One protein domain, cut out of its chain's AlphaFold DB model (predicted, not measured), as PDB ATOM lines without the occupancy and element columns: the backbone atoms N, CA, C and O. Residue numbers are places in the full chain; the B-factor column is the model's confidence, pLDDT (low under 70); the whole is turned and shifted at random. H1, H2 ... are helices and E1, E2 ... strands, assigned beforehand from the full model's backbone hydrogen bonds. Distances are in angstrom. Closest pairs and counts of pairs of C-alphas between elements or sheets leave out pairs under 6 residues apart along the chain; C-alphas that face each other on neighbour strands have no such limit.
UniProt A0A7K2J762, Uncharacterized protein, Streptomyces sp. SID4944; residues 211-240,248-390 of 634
ATOM      1  N   GLU A 211     231.235 254.452 250.758       92.12
ATOM      2  CA  GLU A 211     231.235 255.167 252.037       92.12
ATOM      3  C   GLU A 211     230.543 256.528 251.938       92.12
ATOM      4  O   GLU A 211     229.702 256.848 252.777       92.12
ATOM      5  N   ALA A 212     230.825 257.295 250.883       91.88
ATOM      6  CA  ALA A 212     230.207 258.598 250.645       91.88
ATOM      7  C   ALA A 212     228.690 258.536 250.393       91.88
ATOM      8  O   ALA A 212     228.021 259.565 250.482       91.88
ATOM      9  N   ILE A 213     228.143 257.360 250.070       92.12
ATOM     10  CA  ILE A 213     226.702 257.137 249.894       92.12
ATOM     11  C   ILE A 213     226.072 256.599 251.183       92.12
ATOM     12  O   ILE A 213     225.079 257.156 251.648       92.12
ATOM     13  N   ARG A 214     226.637 255.528 251.757       93.75
ATOM     14  CA  ARG A 214     226.041 254.814 252.898       93.75
ATOM     15  C   ARG A 214     226.194 255.584 254.208       93.75
ATOM     16  O   ARG A 214     225.205 255.830 254.884       93.75
ATOM     17  N   ARG A 215     227.398 256.071 254.524       93.44
ATOM     18  CA  ARG A 215     227.668 256.674 255.842       93.44
ATOM     19  C   ARG A 215     226.843 257.934 256.132       93.44
ATOM     20  O   ARG A 215     226.348 258.046 257.253       93.44
ATOM     21  N   PRO A 216     226.635 258.873 255.181       91.88
ATOM     22  CA  PRO A 216     225.716 259.981 255.417       91.88
ATOM     23  C   PRO A 216     224.283 259.519 255.691       91.88
ATOM     24  O   PRO A 216     223.642 260.101 256.562       91.88
ATOM     25  N   ALA A 217     223.790 258.496 254.982       91.56
ATOM     26  CA  ALA A 217     222.443 257.959 255.171       91.56
ATOM     27  C   ALA A 217     222.295 257.336 256.569       91.56
ATOM     28  O   ALA A 217     221.419 257.757 257.329       91.56
ATOM     29  N   ASP A 218     223.240 256.478 256.957       90.50
ATOM     30  CA  ASP A 218     223.275 255.844 258.279       90.50
ATOM     31  C   ASP A 218     223.300 256.895 259.404       90.50
ATOM     32  O   ASP A 218     222.576 256.787 260.394       90.50
ATOM     33  N   SER A 219     224.083 257.971 259.234       89.56
ATOM     34  CA  SER A 219     224.234 259.034 260.242       89.56
ATOM     35  C   SER A 219     222.948 259.815 260.539       89.56
ATOM     36  O   SER A 219     222.851 260.465 261.580       89.56
ATOM     37  N   VAL A 220     221.968 259.768 259.631       90.69
ATOM     38  CA  VAL A 220     220.664 260.434 259.777       90.69
ATOM     39  C   VAL A 220     219.505 259.439 259.899       90.69
ATOM     40  O   VAL A 220     218.348 259.856 259.858       90.69
ATOM     41  N   GLY A 221     219.799 258.142 260.054       90.38
ATOM     42  CA  GLY A 221     218.796 257.081 260.191       90.38
ATOM     43  C   GLY A 221     218.045 256.750 258.898       90.38
ATOM     44  O   GLY A 221     216.875 256.373 258.954       90.38
ATOM     45  N   LEU A 222     218.674 256.950 257.736       93.69
ATOM     46  CA  LEU A 222     218.172 256.474 256.446       93.69
ATOM     47  C   LEU A 222     218.837 255.143 256.096       93.69
ATOM     48  O   LEU A 222     220.062 255.070 256.050       93.69
ATOM     49  N   ASP A 223     218.032 254.150 255.743       93.81
ATOM     50  CA  ASP A 223     218.528 252.871 255.242       93.81
ATOM     51  C   ASP A 223     218.736 252.933 253.727       93.81
ATOM     52  O   ASP A 223     217.993 253.599 252.998       93.81
ATOM     53  N   VAL A 224     219.730 252.208 253.225       94.31
ATOM     54  CA  VAL A 224     219.986 252.059 251.786       94.31
ATOM     55  C   VAL A 224     219.747 250.603 251.413       94.31
ATOM     56  O   VAL A 224     220.427 249.729 251.936       94.31
ATOM     57  N   GLU A 225     218.786 250.344 250.522       94.56
ATOM     58  CA  GLU A 225     218.477 248.987 250.059       94.56
ATOM     59  C   GLU A 225     219.711 248.322 249.427       94.56
ATOM     60  O   GLU A 225     220.468 248.951 248.675       94.56
ATOM     61  N   ASP A 226     219.900 247.033 249.713       89.88
ATOM     62  CA  ASP A 226     220.979 246.240 249.133       89.88
ATOM     63  C   ASP A 226     220.911 246.253 247.598       89.88
ATOM     64  O   ASP A 226     219.854 246.113 246.985       89.88
ATOM     65  N   GLY A 227     222.061 246.439 246.947       89.00
ATOM     66  CA  GLY A 227     222.147 246.515 245.489       89.00
ATOM     67  C   GLY A 227     221.862 247.898 244.894       89.00
ATOM     68  O   GLY A 227     222.229 248.131 243.741       89.00
ATOM     69  N   LEU A 228     221.278 248.849 245.640       92.00
ATOM     70  CA  LEU A 228     221.079 250.219 245.140       92.00
ATOM     71  C   LEU A 228     222.417 250.923 244.885       92.00
ATOM     72  O   LEU A 228     222.581 251.603 243.871       92.00
ATOM     73  N   VAL A 229     223.382 250.762 245.792       91.19
ATOM     74  CA  VAL A 229     224.703 251.389 245.648       91.19
ATOM     75  C   VAL A 229     225.448 250.790 244.459       91.19
ATOM     76  O   VAL A 229     226.010 251.520 243.650       91.19
ATOM     77  N   GLU A 230     225.405 249.472 244.309       89.25
ATOM     78  CA  GLU A 230     225.998 248.744 243.192       89.25
ATOM     79  C   GLU A 230     225.387 249.190 241.856       89.25
ATOM     80  O   GLU A 230     226.119 249.461 240.904       89.25
ATOM     81  N   LEU A 231     224.062 249.359 241.807       88.19
ATOM     82  CA  LEU A 231     223.347 249.863 240.637       88.19
ATOM     83  C   LEU A 231     223.730 251.315 240.301       88.19
ATOM     84  O   LEU A 231     224.016 251.620 239.145       88.19
ATOM     85  N   LEU A 232     223.803 252.201 241.300       87.75
ATOM     86  CA  LEU A 232     224.256 253.589 241.127       87.75
ATOM     87  C   LEU A 232     225.680 253.658 240.564       87.75
ATOM     88  O   LEU A 232     225.966 254.475 239.689       87.75
ATOM     89  N   LEU A 233     226.585 252.813 241.064       84.94
ATOM     90  CA  LEU A 233     227.984 252.781 240.633       84.94
ATOM     91  C   LEU A 233     228.143 252.189 239.230       84.94
ATOM     92  O   LEU A 233     228.951 252.702 238.448       84.94
ATOM     93  N   ALA A 234     227.351 251.169 238.891       80.50
ATOM     94  CA  ALA A 234     227.277 250.624 237.541       80.50
ATOM     95  C   ALA A 234     226.797 251.690 236.539       80.50
ATOM     96  O   ALA A 234     227.477 251.941 235.545       80.50
ATOM     97  N   ASP A 235     225.709 252.401 236.848       77.50
ATOM     98  CA  ASP A 235     225.157 253.462 235.994       77.50
ATOM     99  C   ASP A 235     226.092 254.676 235.852       77.50
ATOM    100  O   ASP A 235     226.119 255.342 234.816       77.50
ATOM    101  N   LEU A 236     226.901 254.970 236.876       74.38
ATOM    102  CA  LEU A 236     227.932 256.012 236.833       74.38
ATOM    103  C   LEU A 236     229.147 255.601 235.968       74.38
ATOM    104  O   LEU A 236     230.043 256.423 235.724       74.38
ATOM    105  N   GLY A 237     229.208 254.336 235.535       66.62
ATOM    106  CA  GLY A 237     230.319 253.712 234.813       66.62
ATOM    107  C   GLY A 237     231.557 253.476 235.683       66.62
ATOM    108  O   GLY A 237     232.676 253.461 235.166       66.62
ATOM    109  N   ALA A 238     231.405 253.435 237.013       58.28
ATOM    110  CA  ALA A 238     232.524 253.283 237.950       58.28
ATOM    111  C   ALA A 238     233.157 251.879 237.887       58.28
ATOM    112  O   ALA A 238     234.279 251.694 238.349       58.28
ATOM    113  N   VAL A 239     232.464 250.924 237.259       46.88
ATOM    114  CA  VAL A 239     232.881 249.533 237.077       46.88
ATOM    115  C   VAL A 239     233.334 249.313 235.625       46.88
ATOM    116  O   VAL A 239     232.557 249.514 234.696       46.88
ATOM    117  N   GLY A 240     234.588 248.887 235.418       41.78
ATOM    118  CA  GLY A 240     235.032 248.234 234.173       41.78
ATOM    119  C   GLY A 240     235.548 249.102 233.009       41.78
ATOM    120  O   GLY A 240     235.845 248.550 231.954       41.78
ATOM    121  N   THR A 248     235.143 263.303 234.219       53.81
ATOM    122  CA  THR A 248     234.894 264.612 234.847       53.81
ATOM    123  C   THR A 248     233.423 264.724 235.275       53.81
ATOM    124  O   THR A 248     232.550 264.289 234.535       53.81
ATOM    125  N   GLY A 249     233.132 265.297 236.453       59.66
ATOM    126  CA  GLY A 249     231.759 265.627 236.886       59.66
ATOM    127  C   GLY A 249     230.918 264.526 237.560       59.66
ATOM    128  O   GLY A 249     229.729 264.733 237.782       59.66
ATOM    129  N   ARG A 250     231.479 263.353 237.889       74.44
ATOM    130  CA  ARG A 250     230.712 262.210 238.439       74.44
ATOM    131  C   ARG A 250     229.949 262.504 239.734       74.44
ATOM    132  O   ARG A 250     228.807 262.083 239.885       74.44
ATOM    133  N   LEU A 251     230.570 263.224 240.667       79.31
ATOM    134  CA  LEU A 251     229.985 263.453 241.992       79.31
ATOM    135  C   LEU A 251     228.738 264.350 241.955       79.31
ATOM    136  O   LEU A 251     227.756 263.995 242.601       79.31
ATOM    137  N   PRO A 252     228.700 265.458 241.183       75.81
ATOM    138  CA  PRO A 252     227.464 266.208 240.962       75.81
ATOM    139  C   PRO A 252     226.291 265.361 240.454       75.81
ATOM    140  O   PRO A 252     225.172 265.530 240.937       75.81
ATOM    141  N   LEU A 253     226.538 264.445 239.509       75.19
ATOM    142  CA  LEU A 253     225.502 263.552 238.983       75.19
ATOM    143  C   LEU A 253     224.998 262.582 240.041       75.19
ATOM    144  O   LEU A 253     223.790 262.453 240.228       75.19
ATOM    145  N   LEU A 254     225.926 261.947 240.754       83.56
ATOM    146  CA  LEU A 254     225.606 261.046 241.850       83.56
ATOM    147  C   LEU A 254     224.776 261.766 242.922       83.56
ATOM    148  O   LEU A 254     223.742 261.261 243.342       83.56
ATOM    149  N   ALA A 255     225.162 262.985 243.300       82.69
ATOM    150  CA  ALA A 255     224.420 263.801 244.253       82.69
ATOM    151  C   ALA A 255     222.991 264.108 243.761       82.69
ATOM    152  O   ALA A 255     222.035 264.058 244.541       82.69
ATOM    153  N   HIS A 256     222.819 264.394 242.466       79.25
ATOM    154  CA  HIS A 256     221.498 264.633 241.892       79.25
ATOM    155  C   HIS A 256     220.631 263.367 241.873       79.25
ATOM    156  O   HIS A 256     219.470 263.430 242.281       79.25
ATOM    157  N   ALA A 257     221.203 262.234 241.464       84.81
ATOM    158  CA  ALA A 257     220.536 260.938 241.458       84.81
ATOM    159  C   ALA A 257     220.105 260.523 242.870       84.81
ATOM    160  O   ALA A 257     218.930 260.256 243.087       84.81
ATOM    161  N   LEU A 258     221.004 260.596 243.856       88.31
ATOM    162  CA  LEU A 258     220.694 260.304 245.260       88.31
ATOM    163  C   LEU A 258     219.582 261.198 245.810       88.31
ATOM    164  O   LEU A 258     218.708 260.727 246.532       88.31
ATOM    165  N   ARG A 259     219.572 262.488 245.446       86.69
ATOM    166  CA  ARG A 259     218.486 263.396 245.829       86.69
ATOM    167  C   ARG A 259     217.151 262.966 245.221       86.69
ATOM    168  O   ARG A 259     216.140 263.029 245.916       86.69
ATOM    169  N   ALA A 260     217.134 262.579 243.947       84.12
ATOM    170  CA  ALA A 260     215.922 262.107 243.284       84.12
ATOM    171  C   ALA A 260     215.422 260.802 243.926       84.12
ATOM    172  O   ALA A 260     214.246 260.715 244.278       84.12
ATOM    173  N   THR A 261     216.320 259.848 244.194       89.12
ATOM    174  CA  THR A 261     216.005 258.612 244.927       89.12
ATOM    175  C   THR A 261     215.449 258.910 246.315       89.12
ATOM    176  O   THR A 261     214.460 258.317 246.721       89.12
ATOM    177  N   TRP A 262     216.021 259.880 247.036       90.06
ATOM    178  CA  TRP A 262     215.527 260.291 248.352       90.06
ATOM    179  C   TRP A 262     214.120 260.899 248.311       90.06
ATOM    180  O   TRP A 262     213.345 260.731 249.255       90.06
ATOM    181  N   GLN A 263     213.763 261.588 247.223       88.94
ATOM    182  CA  GLN A 263     212.406 262.103 247.016       88.94
ATOM    183  C   GLN A 263     211.397 260.988 246.707       88.94
ATOM    184  O   GLN A 263     210.232 261.136 247.060       88.94
ATOM    185  N   GLN A 264     211.845 259.886 246.097       89.56
ATOM    186  CA  GLN A 264     211.043 258.697 245.773       89.56
ATOM    187  C   GLN A 264     211.239 257.544 246.773       89.56
ATOM    188  O   GLN A 264     210.920 256.394 246.478       89.56
ATOM    189  N   ARG A 265     211.798 257.834 247.953       92.44
ATOM    190  CA  ARG A 265     212.099 256.824 248.971       92.44
ATOM    191  C   ARG A 265     210.822 256.227 249.561       92.44
ATOM    192  O   ARG A 265     209.789 256.897 249.624       92.44
ATOM    193  N   HIS A 266     210.924 255.015 250.098       91.00
ATOM    194  CA  HIS A 266     209.829 254.388 250.834       91.00
ATOM    195  C   HIS A 266     210.111 254.473 252.340       91.00
ATOM    196  O   HIS A 266     211.013 253.820 252.857       91.00
ATOM    197  N   GLY A 267     209.381 255.335 253.055       90.50
ATOM    198  CA  GLY A 267     209.615 255.582 254.481       90.50
ATOM    199  C   GLY A 267     211.005 256.174 254.761       90.50
ATOM    200  O   GLY A 267     211.281 257.325 254.402       90.50
ATOM    201  N   HIS A 268     211.863 255.393 255.421       92.81
ATOM    202  CA  HIS A 268     213.255 255.741 255.729       92.81
ATOM    203  C   HIS A 268     214.268 255.007 254.835       92.81
ATOM    204  O   HIS A 268     215.464 255.213 254.999       92.81
ATOM    205  N   THR A 269     213.815 254.213 253.861       93.31
ATOM    206  CA  THR A 269     214.694 253.407 253.008       93.31
ATOM    207  C   THR A 269     214.799 254.001 251.602       93.31
ATOM    208  O   THR A 269     213.789 254.230 250.928       93.31
ATOM    209  N   LEU A 270     216.025 254.245 251.136       93.06
ATOM    210  CA  LEU A 270     216.335 254.508 249.732       93.06
ATOM    211  C   LEU A 270     216.261 253.190 248.962       93.06
ATOM    212  O   LEU A 270     217.076 252.303 249.196       93.06
ATOM    213  N   THR A 271     215.295 253.072 248.053       92.69
ATOM    214  CA  THR A 271     215.004 251.810 247.365       92.69
ATOM    215  C   THR A 271     215.547 251.767 245.938       92.69
ATOM    216  O   THR A 271     215.662 252.796 245.260       92.69
ATOM    217  N   VAL A 272     215.839 250.559 245.452       92.19
ATOM    218  CA  VAL A 272     216.180 250.293 244.044       92.19
ATOM    219  C   VAL A 272     215.026 250.715 243.140       92.19
ATOM    220  O   VAL A 272     215.242 251.338 242.098       92.19
ATOM    221  N   ASP A 273     213.796 250.426 243.560       88.44
ATOM    222  CA  ASP A 273     212.594 250.771 242.807       88.44
ATOM    223  C   ASP A 273     212.400 252.293 242.729       88.44
ATOM    224  O   ASP A 273     212.196 252.841 241.645       88.44
ATOM    225  N   GLY A 274     212.610 253.005 243.844       86.38
ATOM    226  CA  GLY A 274     212.586 254.468 243.886       86.38
ATOM    227  C   GLY A 274     213.633 255.095 242.962       86.38
ATOM    228  O   GLY A 274     213.344 256.064 242.264       86.38
ATOM    229  N   TYR A 275     214.829 254.507 242.872       89.06
ATOM    230  CA  TYR A 275     215.848 254.937 241.913       89.06
ATOM    231  C   TYR A 275     215.434 254.666 240.456       89.06
ATOM    232  O   TYR A 275     215.545 255.555 239.608       89.06
ATOM    233  N   ARG A 276     214.891 253.484 240.144       86.94
ATOM    234  CA  ARG A 276     214.439 253.138 238.783       86.94
ATOM    235  C   ARG A 276     213.288 254.014 238.299       86.94
ATOM    236  O   ARG A 276     213.310 254.439 237.145       86.94
ATOM    237  N   VAL A 277     212.338 254.351 239.172       85.56
ATOM    238  CA  VAL A 277     211.223 255.263 238.856       85.56
ATOM    239  C   VAL A 277     211.729 256.648 238.440       85.56
ATOM    240  O   VAL A 277     211.137 257.287 237.573       85.56
ATOM    241  N   THR A 278     212.866 257.103 238.978       81.38
ATOM    242  CA  THR A 278     213.489 258.373 238.554       81.38
ATOM    243  C   THR A 278     214.181 258.303 237.185       81.38
ATOM    244  O   THR A 278     214.657 259.324 236.687       81.38
ATOM    245  N   GLY A 279     214.250 257.120 236.563       77.12
ATOM    246  CA  GLY A 279     215.045 256.864 235.361       77.12
ATOM    247  C   GLY A 279     216.550 256.777 235.635       77.12
ATOM    248  O   GLY A 279     217.358 256.917 234.714       77.12
ATOM    249  N   GLY A 280     216.936 256.593 236.899       82.00
ATOM    250  CA  GLY A 280     218.321 256.540 237.348       82.00
ATOM    251  C   GLY A 280     219.127 257.820 237.088       82.00
ATOM    252  O   GLY A 280     218.580 258.915 236.927       82.00
ATOM    253  N   ILE A 281     220.457 257.695 237.009       78.06
ATOM    254  CA  ILE A 281     221.360 258.818 236.699       78.06
ATOM    255  C   ILE A 281     221.010 259.453 235.341       78.06
ATOM    256  O   ILE A 281     221.039 260.678 235.212       78.06
ATOM    257  N   GLN A 282     220.624 258.652 234.340       75.69
ATOM    258  CA  GLN A 282     220.229 259.171 233.026       75.69
ATOM    259  C   GLN A 282     218.952 260.024 233.098       75.69
ATOM    260  O   GLN A 282     218.926 261.137 232.568       75.69
ATOM    261  N   GLY A 283     217.920 259.557 233.803       77.31
ATOM    262  CA  GLY A 283     216.676 260.302 234.010       77.31
ATOM    263  C   GLY A 283     216.882 261.599 234.795       77.31
ATOM    264  O   GLY A 283     216.316 262.640 234.448       77.31
ATOM    265  N   ALA A 284     217.772 261.583 235.788       74.88
ATOM    266  CA  ALA A 284     218.142 262.766 236.559       74.88
ATOM    267  C   ALA A 284     218.834 263.840 235.680       74.88
ATOM    268  O   ALA A 284     218.495 265.028 235.746       74.88
ATOM    269  N   ILE A 285     219.753 263.427 234.794       79.44
ATOM    270  CA  ILE A 285     220.394 264.312 233.801       79.44
ATOM    271  C   ILE A 285     219.352 264.896 232.846       79.44
ATOM    272  O   ILE A 285     219.305 266.113 232.661       79.44
ATOM    273  N   ALA A 286     218.495 264.046 232.274       84.44
ATOM    274  CA  ALA A 286     217.454 264.463 231.341       84.44
ATOM    275  C   ALA A 286     216.492 265.477 231.973       84.44
ATOM    276  O   ALA A 286     216.149 266.482 231.354       84.44
ATOM    277  N   THR A 287     216.107 265.255 233.232       82.38
ATOM    278  CA  THR A 287     215.227 266.154 233.989       82.38
ATOM    279  C   THR A 287     215.877 267.518 234.211       82.38
ATOM    280  O   THR A 287     215.224 268.549 234.049       82.38
ATOM    281  N   THR A 288     217.166 267.550 234.561       81.75
ATOM    282  CA  THR A 288     217.902 268.811 234.729       81.75
ATOM    283  C   THR A 288     218.069 269.548 233.400       81.75
ATOM    284  O   THR A 288     217.831 270.754 233.352       81.75
ATOM    285  N   ALA A 289     218.397 268.834 232.320       88.44
ATOM    286  CA  ALA A 289     218.513 269.406 230.981       88.44
ATOM    287  C   ALA A 289     217.188 269.987 230.477       88.44
ATOM    288  O   ALA A 289     217.168 271.117 229.996       88.44
ATOM    289  N   ASN A 290     216.078 269.268 230.664       90.69
ATOM    290  CA  ASN A 290     214.748 269.767 230.325       90.69
ATOM    291  C   ASN A 290     214.391 271.004 231.147       90.69
ATOM    292  O   ASN A 290     214.004 272.004 230.565       90.69
ATOM    293  N   ARG A 291     214.610 270.996 232.468       89.31
ATOM    294  CA  ARG A 291     214.311 272.163 233.311       89.31
ATOM    295  C   ARG A 291     215.079 273.412 232.872       89.31
ATOM    296  O   ARG A 291     214.496 274.486 232.832       89.31
ATOM    297  N   LEU A 292     216.374 273.274 232.571       90.44
ATOM    298  CA  LEU A 292     217.192 274.393 232.095       90.44
ATOM    299  C   LEU A 292     216.712 274.873 230.728       90.44
ATOM    300  O   LEU A 292     216.504 276.068 230.552       90.44
ATOM    301  N   TYR A 293     216.466 273.950 229.797       93.38
ATOM    302  CA  TYR A 293     215.955 274.279 228.472       93.38
ATOM    303  C   TYR A 293     214.589 274.973 228.527       93.38
ATOM    304  O   TYR A 293     214.421 276.022 227.926       93.38
ATOM    305  N   ASP A 294     213.642 274.437 229.296       92.94
ATOM    306  CA  ASP A 294     212.284 274.972 229.427       92.94
ATOM    307  C   ASP A 294     212.255 276.324 230.173       92.94
ATOM    308  O   ASP A 294     211.271 277.055 230.088       92.94
ATOM    309  N   SER A 295     213.325 276.674 230.902       92.69
ATOM    310  CA  SER A 295     213.485 277.985 231.550       92.69
ATOM    311  C   SER A 295     214.052 279.073 230.630       92.69
ATOM    312  O   SER A 295     214.054 280.251 231.001       92.69
ATOM    313  N   LEU A 296     214.538 278.702 229.443       92.88
ATOM    314  CA  LEU A 296     215.069 279.653 228.475       92.88
ATOM    315  C   LEU A 296     213.937 280.468 227.822       92.88
ATOM    316  O   LEU A 296     212.843 279.958 227.584       92.88
ATOM    317  N   PRO A 297     214.196 281.730 227.441       90.69
ATOM    318  CA  PRO A 297     213.299 282.469 226.559       90.69
ATOM    319  C   PRO A 297     213.168 281.795 225.176       90.69
ATOM    320  O   PRO A 297     214.153 281.234 224.689       90.69
ATOM    321  N   PRO A 298     212.032 281.948 224.466       87.06
ATOM    322  CA  PRO A 298     211.834 281.382 223.126       87.06
ATOM    323  C   PRO A 298     212.970 281.626 222.108       87.06
ATOM    324  O   PRO A 298     213.378 280.656 221.472       87.06
ATOM    325  N   PRO A 299     213.560 282.836 221.963       83.00
ATOM    326  CA  PRO A 299     214.677 283.042 221.026       83.00
ATOM    327  C   PRO A 299     215.950 282.263 221.402       83.00
ATOM    328  O   PRO A 299     216.791 281.983 220.552       83.00
ATOM    329  N   CYS A 300     216.098 281.862 222.668       90.31
ATOM    330  CA  CYS A 300     217.229 281.060 223.127       90.31
ATOM    331  C   CYS A 300     217.066 279.561 222.819       90.31
ATOM    332  O   CYS A 300     218.054 278.833 222.886       90.31
ATOM    333  N   HIS A 301     215.867 279.079 222.463       91.44
ATOM    334  CA  HIS A 301     215.624 277.658 222.175       91.44
ATOM    335  C   HIS A 301     216.347 277.184 220.909       91.44
ATOM    336  O   HIS A 301     216.986 276.126 220.926       91.44
ATOM    337  N   ASP A 302     216.278 277.975 219.837       87.00
ATOM    338  CA  ASP A 302     216.945 277.671 218.567       87.00
ATOM    339  C   ASP A 302     218.465 277.786 218.712       87.00
ATOM    340  O   ASP A 302     219.209 276.915 218.258       87.00
ATOM    341  N   THR A 303     218.931 278.799 219.446       89.69
ATOM    342  CA  THR A 303     220.351 278.970 219.774       89.69
ATOM    343  C   THR A 303     220.877 277.830 220.650       89.69
ATOM    344  O   THR A 303     221.983 277.342 220.421       89.69
ATOM    345  N   ALA A 304     220.088 277.328 221.605       92.25
ATOM    346  CA  ALA A 304     220.466 276.162 222.399       92.25
ATOM    347  C   ALA A 304     220.611 274.908 221.532       92.25
ATOM    348  O   ALA A 304     221.635 274.226 221.618       92.25
ATOM    349  N   ARG A 305     219.649 274.640 220.641       90.62
ATOM    350  CA  ARG A 305     219.764 273.549 219.663       90.62
ATOM    351  C   ARG A 305     221.029 273.698 218.810       90.62
ATOM    352  O   ARG A 305     221.786 272.739 218.664       90.62
ATOM    353  N   TRP A 306     221.287 274.901 218.300       88.38
ATOM    354  CA  TRP A 306     222.459 275.220 217.482       88.38
ATOM    355  C   TRP A 306     223.788 274.969 218.215       88.38
ATOM    356  O   TRP A 306     224.715 274.412 217.621       88.38
ATOM    357  N   ILE A 307     223.879 275.340 219.501       91.81
ATOM    358  CA  ILE A 307     225.067 275.126 220.343       91.81
ATOM    359  C   ILE A 307     225.273 273.631 220.598       91.81
ATOM    360  O   ILE A 307     226.364 273.111 220.364       91.81
ATOM    361  N   PHE A 308     224.242 272.915 221.052       92.44
ATOM    362  CA  PHE A 308     224.389 271.509 221.429       92.44
ATOM    363  C   PHE A 308     224.752 270.610 220.245       92.44
ATOM    364  O   PHE A 308     225.610 269.743 220.397       92.44
ATOM    365  N   LEU A 309     224.193 270.853 219.054       89.88
ATOM    366  CA  LEU A 309     224.565 270.107 217.845       89.88
ATOM    367  C   LEU A 309     226.031 270.326 217.428       89.88
ATOM    368  O   LEU A 309     226.618 269.464 216.778       89.88
ATOM    369  N   ARG A 310     226.656 271.447 217.811       89.25
ATOM    370  CA  ARG A 310     228.090 271.707 217.573       89.25
ATOM    371  C   ARG A 310     229.006 271.079 218.603       89.25
ATOM    372  O   ARG A 310     230.157 270.786 218.298       89.25
ATOM    373  N   LEU A 311     228.498 270.869 219.810       90.75
ATOM    374  CA  LEU A 311     229.220 270.174 220.867       90.75
ATOM    375  C   LEU A 311     229.166 268.648 220.706       90.75
ATOM    376  O   LEU A 311     229.747 267.944 221.529       90.75
ATOM    377  N   VAL A 312     228.504 268.128 219.669       89.12
ATOM    378  CA  VAL A 312     228.409 266.698 219.345       89.12
ATOM    379  C   VAL A 312     229.157 266.411 218.042       89.12
ATOM    380  O   VAL A 312     228.982 267.115 217.050       89.12
ATOM    381  N   ILE A 313     229.971 265.357 218.044       82.75
ATOM    382  CA  ILE A 313     230.514 264.713 216.846       82.75
ATOM    383  C   ILE A 313     229.588 263.548 216.520       82.75
ATOM    384  O   ILE A 313     229.481 262.602 217.305       82.75
ATOM    385  N   VAL A 314     228.917 263.624 215.372       81.62
ATOM    386  CA  VAL A 314     228.025 262.555 214.916       81.62
ATOM    387  C   VAL A 314     228.862 261.505 214.193       81.62
ATOM    388  O   VAL A 314     229.524 261.803 213.198       81.62
ATOM    389  N   GLY A 315     228.863 260.275 214.705       73.19
ATOM    390  CA  GLY A 315     229.575 259.159 214.081       73.19
ATOM    391  C   GLY A 315     228.792 258.582 212.897       73.19
ATOM    392  O   GLY A 315     227.566 258.476 212.958       73.19
ATOM    393  N   ARG A 316     229.476 258.172 211.819       61.78
ATOM    394  CA  ARG A 316     228.824 257.406 210.734       61.78
ATOM    395  C   ARG A 316     228.439 255.993 211.194       61.78
ATOM    396  O   ARG A 316     227.306 255.598 210.963       61.78
ATOM    397  N   ASP A 317     229.337 255.326 211.927       58.97
ATOM    398  CA  ASP A 317     229.169 253.955 212.460       58.97
ATOM    399  C   ASP A 317     229.604 253.814 213.939       58.97
ATOM    400  O   ASP A 317     229.640 252.716 214.488       58.97
ATOM    401  N   ALA A 318     229.978 254.925 214.580       58.69
ATOM    402  CA  ALA A 318     230.436 254.982 215.967       58.69
ATOM    403  C   ALA A 318     229.425 255.723 216.848       58.69
ATOM    404  O   ALA A 318     228.624 256.517 216.349       58.69
ATOM    405  N   ASP A 319     229.502 255.485 218.158       70.00
ATOM    406  CA  ASP A 319     228.720 256.224 219.145       70.00
ATOM    407  C   ASP A 319     228.992 257.736 219.050       70.00
ATOM    408  O   ASP A 319     230.134 258.180 218.893       70.00
ATOM    409  N   ASP A 320     227.923 258.527 219.155       78.69
ATOM    410  CA  ASP A 320     227.999 259.988 219.131       78.69
ATOM    411  C   ASP A 320     228.794 260.484 220.345       78.69
ATOM    412  O   ASP A 320     228.498 260.119 221.486       78.69
ATOM    413  N   SER A 321     229.796 261.329 220.096       78.19
ATOM    414  CA  SER A 321     230.761 261.758 221.113       78.19
ATOM    415  C   SER A 321     230.771 263.272 221.286       78.19
ATOM    416  O   SER A 321     230.253 264.031 220.468       78.19
ATOM    417  N   ARG A 322     231.340 263.753 222.394       81.69
ATOM    418  CA  ARG A 322     231.424 265.195 222.684       81.69
ATOM    419  C   ARG A 322     232.590 265.862 221.938       81.69
ATOM    420  O   ARG A 322     233.723 265.391 221.994       81.69
ATOM    421  N   ARG A 323     232.335 267.022 221.332       83.94
ATOM    422  CA  ARG A 323     233.321 267.927 220.722       83.94
ATOM    423  C   ARG A 323     233.701 269.040 221.701       83.94
ATOM    424  O   ARG A 323     232.855 269.550 222.434       83.94
ATOM    425  N   ARG A 324     234.972 269.448 221.681       83.12
ATOM    426  CA  ARG A 324     235.437 270.709 222.280       83.12
ATOM    427  C   ARG A 324     235.406 271.801 221.214       83.12
ATOM    428  O   ARG A 324     235.961 271.596 220.139       83.12
ATOM    429  N   VAL A 325     234.770 272.930 221.511       85.31
ATOM    430  CA  VAL A 325     234.659 274.072 220.585       85.31
ATOM    431  C   VAL A 325     235.063 275.344 221.313       85.31
ATOM    432  O   VAL A 325     234.815 275.458 222.512       85.31
ATOM    433  N   ARG A 326     235.690 276.300 220.625       84.62
ATOM    434  CA  ARG A 326     236.106 277.546 221.269       84.62
ATOM    435  C   ARG A 326     234.898 278.437 221.590       84.62
ATOM    436  O   ARG A 326     233.955 278.545 220.810       84.62
ATOM    437  N   TYR A 327     234.908 279.064 222.761       85.81
ATOM    438  CA  TYR A 327     233.838 279.928 223.261       85.81
ATOM    439  C   TYR A 327     233.629 281.143 222.349       85.81
ATOM    440  O   TYR A 327     232.496 281.500 222.029       85.81
ATOM    441  N   ASP A 328     234.725 281.750 221.889       81.62
ATOM    442  CA  ASP A 328     234.700 282.881 220.962       81.62
ATOM    443  C   ASP A 328     234.137 282.484 219.590       81.62
ATOM    444  O   ASP A 328     233.407 283.251 218.967       81.62
ATOM    445  N   GLU A 329     234.432 281.273 219.127       82.19
ATOM    446  CA  GLU A 329     233.891 280.713 217.894       82.19
ATOM    447  C   GLU A 329     232.382 280.460 217.984       82.19
ATOM    448  O   GLU A 329     231.654 280.839 217.062       82.19
ATOM    449  N   LEU A 330     231.902 279.879 219.091       86.88
ATOM    450  CA  LEU A 330     230.470 279.666 219.321       86.88
ATOM    451  C   LEU A 330     229.708 280.992 219.349       86.88
ATOM    452  O   LEU A 330     228.667 281.092 218.708       86.88
ATOM    453  N   LEU A 331     230.239 282.017 220.023       87.19
ATOM    454  CA  LEU A 331     229.613 283.340 220.055       87.19
ATOM    455  C   LEU A 331     229.631 284.034 218.691       87.19
ATOM    456  O   LEU A 331     228.599 284.523 218.248       87.19
ATOM    457  N   ARG A 332     230.781 284.076 218.001       81.25
ATOM    458  CA  ARG A 332     230.898 284.778 216.709       81.25
ATOM    459  C   ARG A 332     230.005 284.178 215.628       81.25
ATOM    460  O   ARG A 332     229.511 284.915 214.779       81.25
ATOM    461  N   ASN A 333     229.851 282.856 215.633       79.56
ATOM    462  CA  ASN A 333     229.102 282.140 214.605       79.56
ATOM    463  C   ASN A 333     227.627 281.920 214.963       79.56
ATOM    464  O   ASN A 333     226.880 281.489 214.083       79.56
ATOM    465  N   ALA A 334     227.212 282.198 216.204       82.88
ATOM    466  CA  ALA A 334     225.828 282.033 216.624       82.88
ATOM    467  C   ALA A 334     224.878 282.938 215.816       82.88
ATOM    468  O   ALA A 334     225.249 284.064 215.470       82.88
ATOM    469  N   PRO A 335     223.636 282.488 215.548       76.19
ATOM    470  CA  PRO A 335     222.607 283.325 214.930       76.19
ATOM    471  C   PRO A 335     222.289 284.573 215.765       76.19
ATOM    472  O   PRO A 335     222.067 285.645 215.210       76.19
ATOM    473  N   ASP A 336     222.306 284.419 217.091       84.81
ATOM    474  CA  ASP A 336     222.102 285.469 218.087       84.81
ATOM    475  C   ASP A 336     223.179 285.339 219.178       84.81
ATOM    476  O   ASP A 336     223.256 284.331 219.888       84.81
ATOM    477  N   GLN A 337     224.035 286.359 219.285       87.81
ATOM    478  CA  GLN A 337     225.176 286.365 220.202       87.81
ATOM    479  C   GLN A 337     224.754 286.515 221.667       87.81
ATOM    480  O   GLN A 337     225.374 285.913 222.547       87.81
ATOM    481  N   GLU A 338     223.704 287.292 221.939       88.00
ATOM    482  CA  GLU A 338     223.227 287.545 223.299       88.00
ATOM    483  C   GLU A 338     222.514 286.303 223.842       88.00
ATOM    484  O   GLU A 338     222.804 285.840 224.952       88.00
ATOM    485  N   ALA A 339     221.677 285.673 223.009       90.31
ATOM    486  CA  ALA A 339     221.079 284.380 223.322       90.31
ATOM    487  C   ALA A 339     222.145 283.293 223.537       90.31
ATOM    488  O   ALA A 339     222.029 282.490 224.465       90.31
ATOM    489  N   ALA A 340     223.209 283.272 222.725       90.88
ATOM    490  CA  ALA A 340     224.279 282.287 222.858       90.88
ATOM    491  C   ALA A 340     225.053 282.451 224.170       90.88
ATOM    492  O   ALA A 340     225.266 281.464 224.876       90.88
ATOM    493  N   ALA A 341     225.420 283.683 224.535       89.88
ATOM    494  CA  ALA A 341     226.084 283.968 225.804       89.88
ATOM    495  C   ALA A 341     225.234 283.511 226.999       89.88
ATOM    496  O   ALA A 341     225.753 282.878 227.923       89.88
ATOM    497  N   ARG A 342     223.920 283.760 226.948       90.81
ATOM    498  CA  ARG A 342     222.985 283.348 227.998       90.81
ATOM    499  C   ARG A 342     222.853 281.832 228.107       90.81
ATOM    500  O   ARG A 342     222.999 281.300 229.200       90.81
ATOM    501  N   VAL A 343     222.652 281.123 226.993       93.75
ATOM    502  CA  VAL A 343     222.590 279.650 226.987       93.75
ATOM    503  C   VAL A 343     223.888 279.052 227.530       93.75
ATOM    504  O   VAL A 343     223.853 278.170 228.388       93.75
ATOM    505  N   LEU A 344     225.043 279.534 227.065       91.44
ATOM    506  CA  LEU A 344     226.337 279.049 227.543       91.44
ATOM    507  C   LEU A 344     226.492 279.276 229.049       91.44
ATOM    508  O   LEU A 344     226.940 278.368 229.745       91.44
ATOM    509  N   ASN A 345     226.084 280.437 229.564       85.56
ATOM    510  CA  ASN A 345     226.114 280.726 230.993       85.56
ATOM    511  C   ASN A 345     225.162 279.819 231.791       85.56
ATOM    512  O   ASN A 345     225.610 279.128 232.705       85.56
ATOM    513  N   ASP A 346     223.884 279.756 231.420       86.94
ATOM    514  CA  ASP A 346     222.848 279.043 232.176       86.94
ATOM    515  C   ASP A 346     223.136 277.532 232.236       86.94
ATOM    516  O   ASP A 346     223.040 276.911 233.298       86.94
ATOM    517  N   PHE A 347     223.593 276.929 231.132       89.50
ATOM    518  CA  PHE A 347     223.973 275.511 231.116       89.50
ATOM    519  C   PHE A 347     225.332 275.233 231.772       89.50
ATOM    520  O   PHE A 347     225.545 274.119 232.261       89.50
ATOM    521  N   THR A 348     226.236 276.219 231.830       82.75
ATOM    522  CA  THR A 348     227.479 276.105 232.612       82.75
ATOM    523  C   THR A 348     227.180 276.157 234.110       82.75
ATOM    524  O   THR A 348     227.633 275.293 234.862       82.75
ATOM    525  N   GLN A 349     226.332 277.092 234.552       76.38
ATOM    526  CA  GLN A 349     225.846 277.156 235.935       76.38
ATOM    527  C   GLN A 349     225.057 275.895 236.315       76.38
ATOM    528  O   GLN A 349     225.212 275.354 237.412       76.38
ATOM    529  N   GLY A 350     224.267 275.377 235.372       73.12
ATOM    530  CA  GLY A 350     223.546 274.112 235.465       73.12
ATOM    531  C   GLY A 350     224.420 272.852 235.444       73.12
ATOM    532  O   GLY A 350     223.890 271.757 235.630       73.12
ATOM    533  N   ARG A 351     225.743 272.987 235.255       75.06
ATOM    534  CA  ARG A 351     226.735 271.893 235.202       75.06
ATOM    535  C   ARG A 351     226.494 270.865 234.089       75.06
ATOM    536  O   ARG A 351     226.885 269.707 234.224       75.06
ATOM    537  N   LEU A 352     225.844 271.279 233.005       81.81
ATOM    538  CA  LEU A 352     225.703 270.468 231.791       81.81
ATOM    539  C   LEU A 352     226.774 270.813 230.753       81.81
ATOM    540  O   LEU A 352     227.168 269.950 229.965       81.81
ATOM    541  N   LEU A 353     227.264 272.054 230.786       84.31
ATOM    542  CA  LEU A 353     228.430 272.505 230.042       84.31
ATOM    543  C   LEU A 353     229.576 272.825 231.002       84.31
ATOM    544  O   LEU A 353     229.383 273.314 232.113       84.31
ATOM    545  N   THR A 354     230.791 272.560 230.544       74.88
ATOM    546  CA  THR A 354     232.021 272.982 231.198       74.88
ATOM    547  C   THR A 354     232.709 273.979 230.284       74.88
ATOM    548  O   THR A 354     233.043 273.649 229.144       74.88
ATOM    549  N   ARG A 355     232.950 275.182 230.805       79.62
ATOM    550  CA  ARG A 355     233.821 276.178 230.185       79.62
ATOM    551  C   ARG A 355     235.240 276.036 230.740       79.62
ATOM    552  O   ARG A 355     235.441 275.925 231.954       79.62
ATOM    553  N   ASP A 356     236.201 275.949 229.839       66.62
ATOM    554  CA  ASP A 356     237.641 276.028 230.083       66.62
ATOM    555  C   ASP A 356     238.158 277.432 229.688       66.62
ATOM    556  O   ASP A 356     237.335 278.306 229.402       66.62
ATOM    557  N   GLN A 357     239.476 277.671 229.675       62.34
ATOM    558  CA  GLN A 357     240.092 278.963 229.321       62.34
ATOM    559  C   GLN A 357     239.452 279.604 228.083       62.34
ATOM    560  O   GLN A 357     238.994 280.745 228.139       62.34
ATOM    561  N   ASP A 358     239.359 278.850 226.987       76.25
ATOM    562  CA  ASP A 358     238.744 279.314 225.749       76.25
ATOM    563  C   ASP A 358     237.820 278.285 225.094       76.25
ATOM    564  O   ASP A 358     237.256 278.591 224.050       76.25
ATOM    565  N   THR A 359     237.607 277.102 225.681       79.75
ATOM    566  CA  THR A 359     236.744 276.060 225.096       79.75
ATOM    567  C   THR A 359     235.497 275.766 225.920       79.75
ATOM    568  O   THR A 359     235.452 275.943 227.135       79.75
ATOM    569  N   VAL A 360     234.455 275.301 225.238       86.00
ATOM    570  CA  VAL A 360     233.213 274.789 225.807       86.00
ATOM    571  C   VAL A 360     233.083 273.324 225.418       86.00
ATOM    572  O   VAL A 360     233.318 272.941 224.269       86.00
ATOM    573  N   VAL A 361     232.688 272.499 226.381       84.12
ATOM    574  CA  VAL A 361     232.388 271.083 226.169       84.12
ATOM    575  C   VAL A 361     231.206 270.663 227.029       84.12
ATOM    576  O   VAL A 361     231.003 271.202 228.114       84.12
ATOM    577  N   MET A 362     230.440 269.666 226.587       83.69
ATOM    578  CA  MET A 362     229.485 269.009 227.482       83.69
ATOM    579  C   MET A 362     230.224 268.336 228.639       83.69
ATOM    580  O   MET A 362     231.209 267.620 228.431       83.69
ATOM    581  N   THR A 363     229.735 268.550 229.861       72.38
ATOM    582  CA  THR A 363     230.342 267.990 231.076       72.38
ATOM    583  C   THR A 363     230.327 266.460 231.043       72.38
ATOM    584  O   THR A 363     231.296 265.827 231.464       72.38
ATOM    585  N   HIS A 364     229.266 265.874 230.475       70.75
ATOM    586  CA  HIS A 364     229.053 264.432 230.391       70.75
ATOM    587  C   HIS A 364     228.621 263.996 228.994       70.75
ATOM    588  O   HIS A 364     227.647 264.511 228.456       70.75
ATOM    589  N   GLU A 365     229.280 262.974 228.450       70.56
ATOM    590  CA  GLU A 365     228.875 262.327 227.192       70.56
ATOM    591  C   GLU A 365     227.531 261.598 227.320       70.56
ATOM    592  O   GLU A 365     226.751 261.548 226.373       70.56
ATOM    593  N   VAL A 366     227.192 261.147 228.536       74.50
ATOM    594  CA  VAL A 366     225.873 260.584 228.866       74.50
ATOM    595  C   VAL A 366     224.740 261.545 228.498       74.50
ATOM    596  O   VAL A 366     223.663 261.074 228.160       74.50
ATOM    597  N   LEU A 367     224.964 262.867 228.487       81.62
ATOM    598  CA  LEU A 367     223.945 263.846 228.091       81.62
ATOM    599  C   LEU A 367     223.425 263.608 226.663       81.62
ATOM    600  O   LEU A 367     222.230 263.775 226.429       81.62
ATOM    601  N   ILE A 368     224.291 263.163 225.745       83.62
ATOM    602  CA  ILE A 368     223.949 262.888 224.339       83.62
ATOM    603  C   ILE A 368     222.896 261.780 224.254       83.62
ATOM    604  O   ILE A 368     221.922 261.891 223.512       83.62
ATOM    605  N   ARG A 369     223.057 260.726 225.063       79.75
ATOM    606  CA  ARG A 369     222.133 259.586 225.085       79.75
ATOM    607  C   ARG A 369     220.949 259.828 226.005       79.75
ATOM    608  O   ARG A 369     219.836 259.478 225.644       79.75
ATOM    609  N   ALA A 370     221.158 260.422 227.174       81.81
ATOM    610  CA  ALA A 370     220.143 260.549 228.211       81.81
ATOM    611  C   ALA A 370     219.101 261.630 227.908       81.81
ATOM    612  O   ALA A 370     217.950 261.463 228.295       81.81
ATOM    613  N   TRP A 371     219.460 262.720 227.218       90.56
ATOM    614  CA  TRP A 371     218.535 263.826 226.961       90.56
ATOM    615  C   TRP A 371     217.696 263.591 225.691       90.56
ATOM    616  O   TRP A 371     218.224 263.708 224.582       90.56
ATOM    617  N   PRO A 372     216.376 263.318 225.799       88.56
ATOM    618  CA  PRO A 372     215.578 262.915 224.640       88.56
ATOM    619  C   PRO A 372     215.454 264.003 223.569       88.56
ATOM    620  O   PRO A 372     215.371 263.684 222.388       88.56
ATOM    621  N   ARG A 373     215.470 265.288 223.958       92.25
ATOM    622  CA  ARG A 373     215.410 266.409 223.004       92.25
ATOM    623  C   ARG A 373     216.667 266.477 222.139       92.25
ATOM    624  O   ARG A 373     216.543 266.560 220.925       92.25
ATOM    625  N   LEU A 374     217.852 266.389 222.751       91.50
ATOM    626  CA  LEU A 374     219.124 266.386 222.022       91.50
ATOM    627  C   LEU A 374     219.223 265.181 221.090       91.50
ATOM    628  O   LEU A 374     219.568 265.338 219.922       91.50
ATOM    629  N   ARG A 375     218.831 264.002 221.578       88.69
ATOM    630  CA  ARG A 375     218.749 262.801 220.749       88.69
ATOM    631  C   ARG A 375     217.807 263.003 219.562       88.69
ATOM    632  O   ARG A 375     218.193 262.739 218.433       88.69
ATOM    633  N   GLY A 376     216.627 263.578 219.805       88.75
ATOM    634  CA  GLY A 376     215.681 263.947 218.757       88.75
ATOM    635  C   GLY A 376     216.281 264.909 217.728       88.75
ATOM    636  O   GLY A 376     216.107 264.692 216.536       88.75
ATOM    637  N   TRP A 377     217.037 265.927 218.148       90.31
ATOM    638  CA  TRP A 377     217.713 266.847 217.220       90.31
ATOM    639  C   TRP A 377     218.773 266.153 216.353       90.31
ATOM    640  O   TRP A 377     218.947 266.524 215.193       90.31
ATOM    641  N   ILE A 378     219.473 265.159 216.905       87.31
ATOM    642  CA  ILE A 378     220.487 264.378 216.184       87.31
ATOM    643  C   ILE A 378     219.814 263.397 215.213       87.31
ATOM    644  O   ILE A 378     220.182 263.350 214.041       87.31
ATOM    645  N   GLU A 379     218.816 262.641 215.678       84.81
ATOM    646  CA  GLU A 379     218.133 261.587 214.916       84.81
ATOM    647  C   GLU A 379     217.244 262.140 213.795       84.81
ATOM    648  O   GLU A 379     217.210 261.564 212.711       84.81
ATOM    649  N   GLN A 380     216.568 263.276 214.016       85.19
ATOM    650  CA  GLN A 380     215.688 263.897 213.015       85.19
ATOM    651  C   GLN A 380     216.416 264.302 211.729       85.19
ATOM    652  O   GLN A 380     215.774 264.439 210.690       85.19
ATOM    653  N   ASP A 381     217.727 264.545 211.790       80.19
ATOM    654  CA  ASP A 381     218.528 264.919 210.624       80.19
ATOM    655  C   ASP A 381     219.983 264.455 210.769       80.19
ATOM    656  O   ASP A 381     220.924 265.247 210.719       80.19
ATOM    657  N   ARG A 382     220.190 263.150 210.989       84.50
ATOM    658  CA  ARG A 382     221.545 262.591 211.155       84.50
ATOM    659  C   ARG A 382     222.411 262.860 209.921       84.50
ATOM    660  O   ARG A 382     223.557 263.284 210.049       84.50
ATOM    661  N   THR A 383     221.837 262.687 208.731       84.81
ATOM    662  CA  THR A 383     222.512 262.946 207.452       84.81
ATOM    663  C   THR A 383     222.863 264.423 207.278       84.81
ATOM    664  O   THR A 383     223.987 264.734 206.890       84.81
ATOM    665  N   GLY A 384     221.957 265.346 207.609       84.81
ATOM    666  CA  GLY A 384     222.236 266.779 207.560       84.81
ATOM    667  C   GLY A 384     223.259 267.236 208.595       84.81
ATOM    668  O   GLY A 384     224.126 268.045 208.280       84.81
ATOM    669  N   ASN A 385     223.246 266.661 209.799       85.00
ATOM    670  CA  ASN A 385     224.268 266.924 210.813       85.00
ATOM    671  C   ASN A 385     225.668 266.482 210.355       85.00
ATOM    672  O   ASN A 385     226.637 267.208 210.580       85.00
ATOM    673  N   LEU A 386     225.774 265.338 209.667       87.19
ATOM    674  CA  LEU A 386     227.022 264.888 209.041       87.19
ATOM    675  C   LEU A 386     227.460 265.829 207.909       87.19
ATOM    676  O   LEU A 386     228.620 266.236 207.873       87.19
ATOM    677  N   LEU A 387     226.537 266.232 207.028       87.81
ATOM    678  CA  LEU A 387     226.820 267.189 205.951       87.81
ATOM    679  C   LEU A 387     227.304 268.538 206.494       87.81
ATOM    680  O   LEU A 387     228.267 269.097 205.970       87.81
ATOM    681  N   ARG A 388     226.675 269.042 207.562       87.75
ATOM    682  CA  ARG A 388     227.115 270.247 208.271       87.75
ATOM    683  C   ARG A 388     228.538 270.081 208.790       87.75
ATOM    684  O   ARG A 388     229.364 270.951 208.535       87.75
ATOM    685  N   GLN A 389     228.820 268.986 209.501       87.88
ATOM    686  CA  GLN A 389     230.137 268.729 210.084       87.88
ATOM    687  C   GLN A 389     231.227 268.687 209.002       87.88
ATOM    688  O   GLN A 389     232.245 269.359 209.137       87.88
ATOM    689  N   GLU A 390     230.986 267.980 207.896       89.00
ATOM    690  CA  GLU A 390     231.920 267.921 206.766       89.00
ATOM    691  C   GLU A 390     232.118 269.275 206.074       89.00
ATOM    692  O   GLU A 390     233.227 269.594 205.636       89.00
TER     693      GLU A 390
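AT A GLANCE: This is residues 211 to 240 and 248 to 390 of the 634 residues of an uncharacterized protein of Streptomyces sp. SID4944 (UniProt A0A7K2J762). Two helical lobes are bridged by the long helix H5: at one end of the longest axis H1, H2, H3 and H4 make one lobe, and at the other H6, H7, H8, H10 and H11 make the second, in which the small hairpin of E1 and E2 packs on H8. H5 starts among H2 and H3 and runs into the second lobe close to H6 and H8, while the short H9 packs on H5 between the lobes, and the long loop of residues 311 to 326 folds back on itself. The printed part has 173 residues with eleven named helices and two named strands, in the order H1 to H8, E1, E2, H9, H10, H11; the sheet E1 - E2 is antiparallel and the class is mostly helix. The whole is compact, with a radius of gyration of the C-alphas of 18.0 A, yet only just elongated in outline, spanning 53 by 35 by 29 A.

IN THESE COORDINATES: H1 holds residues 211 to 219 and begins at C-alpha 211, at (231.235, 255.167, 252.037). H2 follows with residues 228 to 235. After the cut come H3, residues 250 to 263, 20.2 A long, and H4, residues 272 to 277. H5, residues 280 to 294, is the longest helix by residues and measures 21.0 A, from C-alpha 280 at (218.321, 256.540, 237.348). H6, residues 298 to 310, is 19.7 A long, H7 holds residues 327 to 333, and H8, residues 337 to 349, is 18.2 A long. E1 is residues 353 to 355 and E2 residues 359 to 362. H9 holds residues 366 to 370, H10 residues 372 to 379, and H11 residues 382 to 390, with C-alpha 390 at (231.920, 267.921, 206.766).

HOW THE PARTS SIT: H5 is the hub, touching H2, H3 and H9. With residues 280 to 285 alone it touches H3, about perpendicular at 88 degrees, the C-alphas of Ala 257 and Ile 281 being closest at 5.3 A. With residues 282 to 286 alone it touches H9, closest at the C-alphas of Gln 282 and Ala 370, 5.0 A. H3 also touches H4, with its residues 257 to 262 alone, closest at the C-alphas of Thr 261 and Tyr 275, 4.8 A. H1 touches no helix; it is near H3, and close to H2 but not clearly touching, with the C-alphas of Ile 213 and Val 229 closest at 7.4 A. H6 touches H8, which does so with its residues 339 to 343 alone, only just about perpendicular at 72 degrees, the C-alphas of Cys 300 and Ala 339 being closest at 5.1 A. H6 touches H10 at a steep tilt of 57 degrees, closest at the C-alphas of Leu 309 and Ile 378, 7.2 A. H7 and H8 touch only at the corner, closest at the C-alphas of Leu 331 and Gln 337, 5.4 A. H11 touches no helix but is near H10. E1 and E2 form a hairpin, with N 354 and O 361 at 2.8 A and N 361 and O 354 at 3.0 A, within hydrogen-bond range. Every O i to N i+4 pair is within hydrogen-bond range in H2, H3, H4, H5, H7, H8, H9, H10 and H11; in H1 3 of 5 are, and in H6 6 of 9.

THE WHOLE: The two C-alphas farthest apart, those of Gly 221 and Glu 390, are 56.1 A apart. Residues 241 to 247 are not printed, and C-alphas 240 and 248 stand 16.4 A apart across this cut, which lies in the link from H2 to H3. The link from H6 to H7, 16 residues, is long; in it residues 312 to 313 pair antiparallel with residues 321 to 322. The mean pLDDT of the printed part is 84.0, and it is under 70 at residues 237 to 240, 248 to 249, 316 to 318 and 356 to 357.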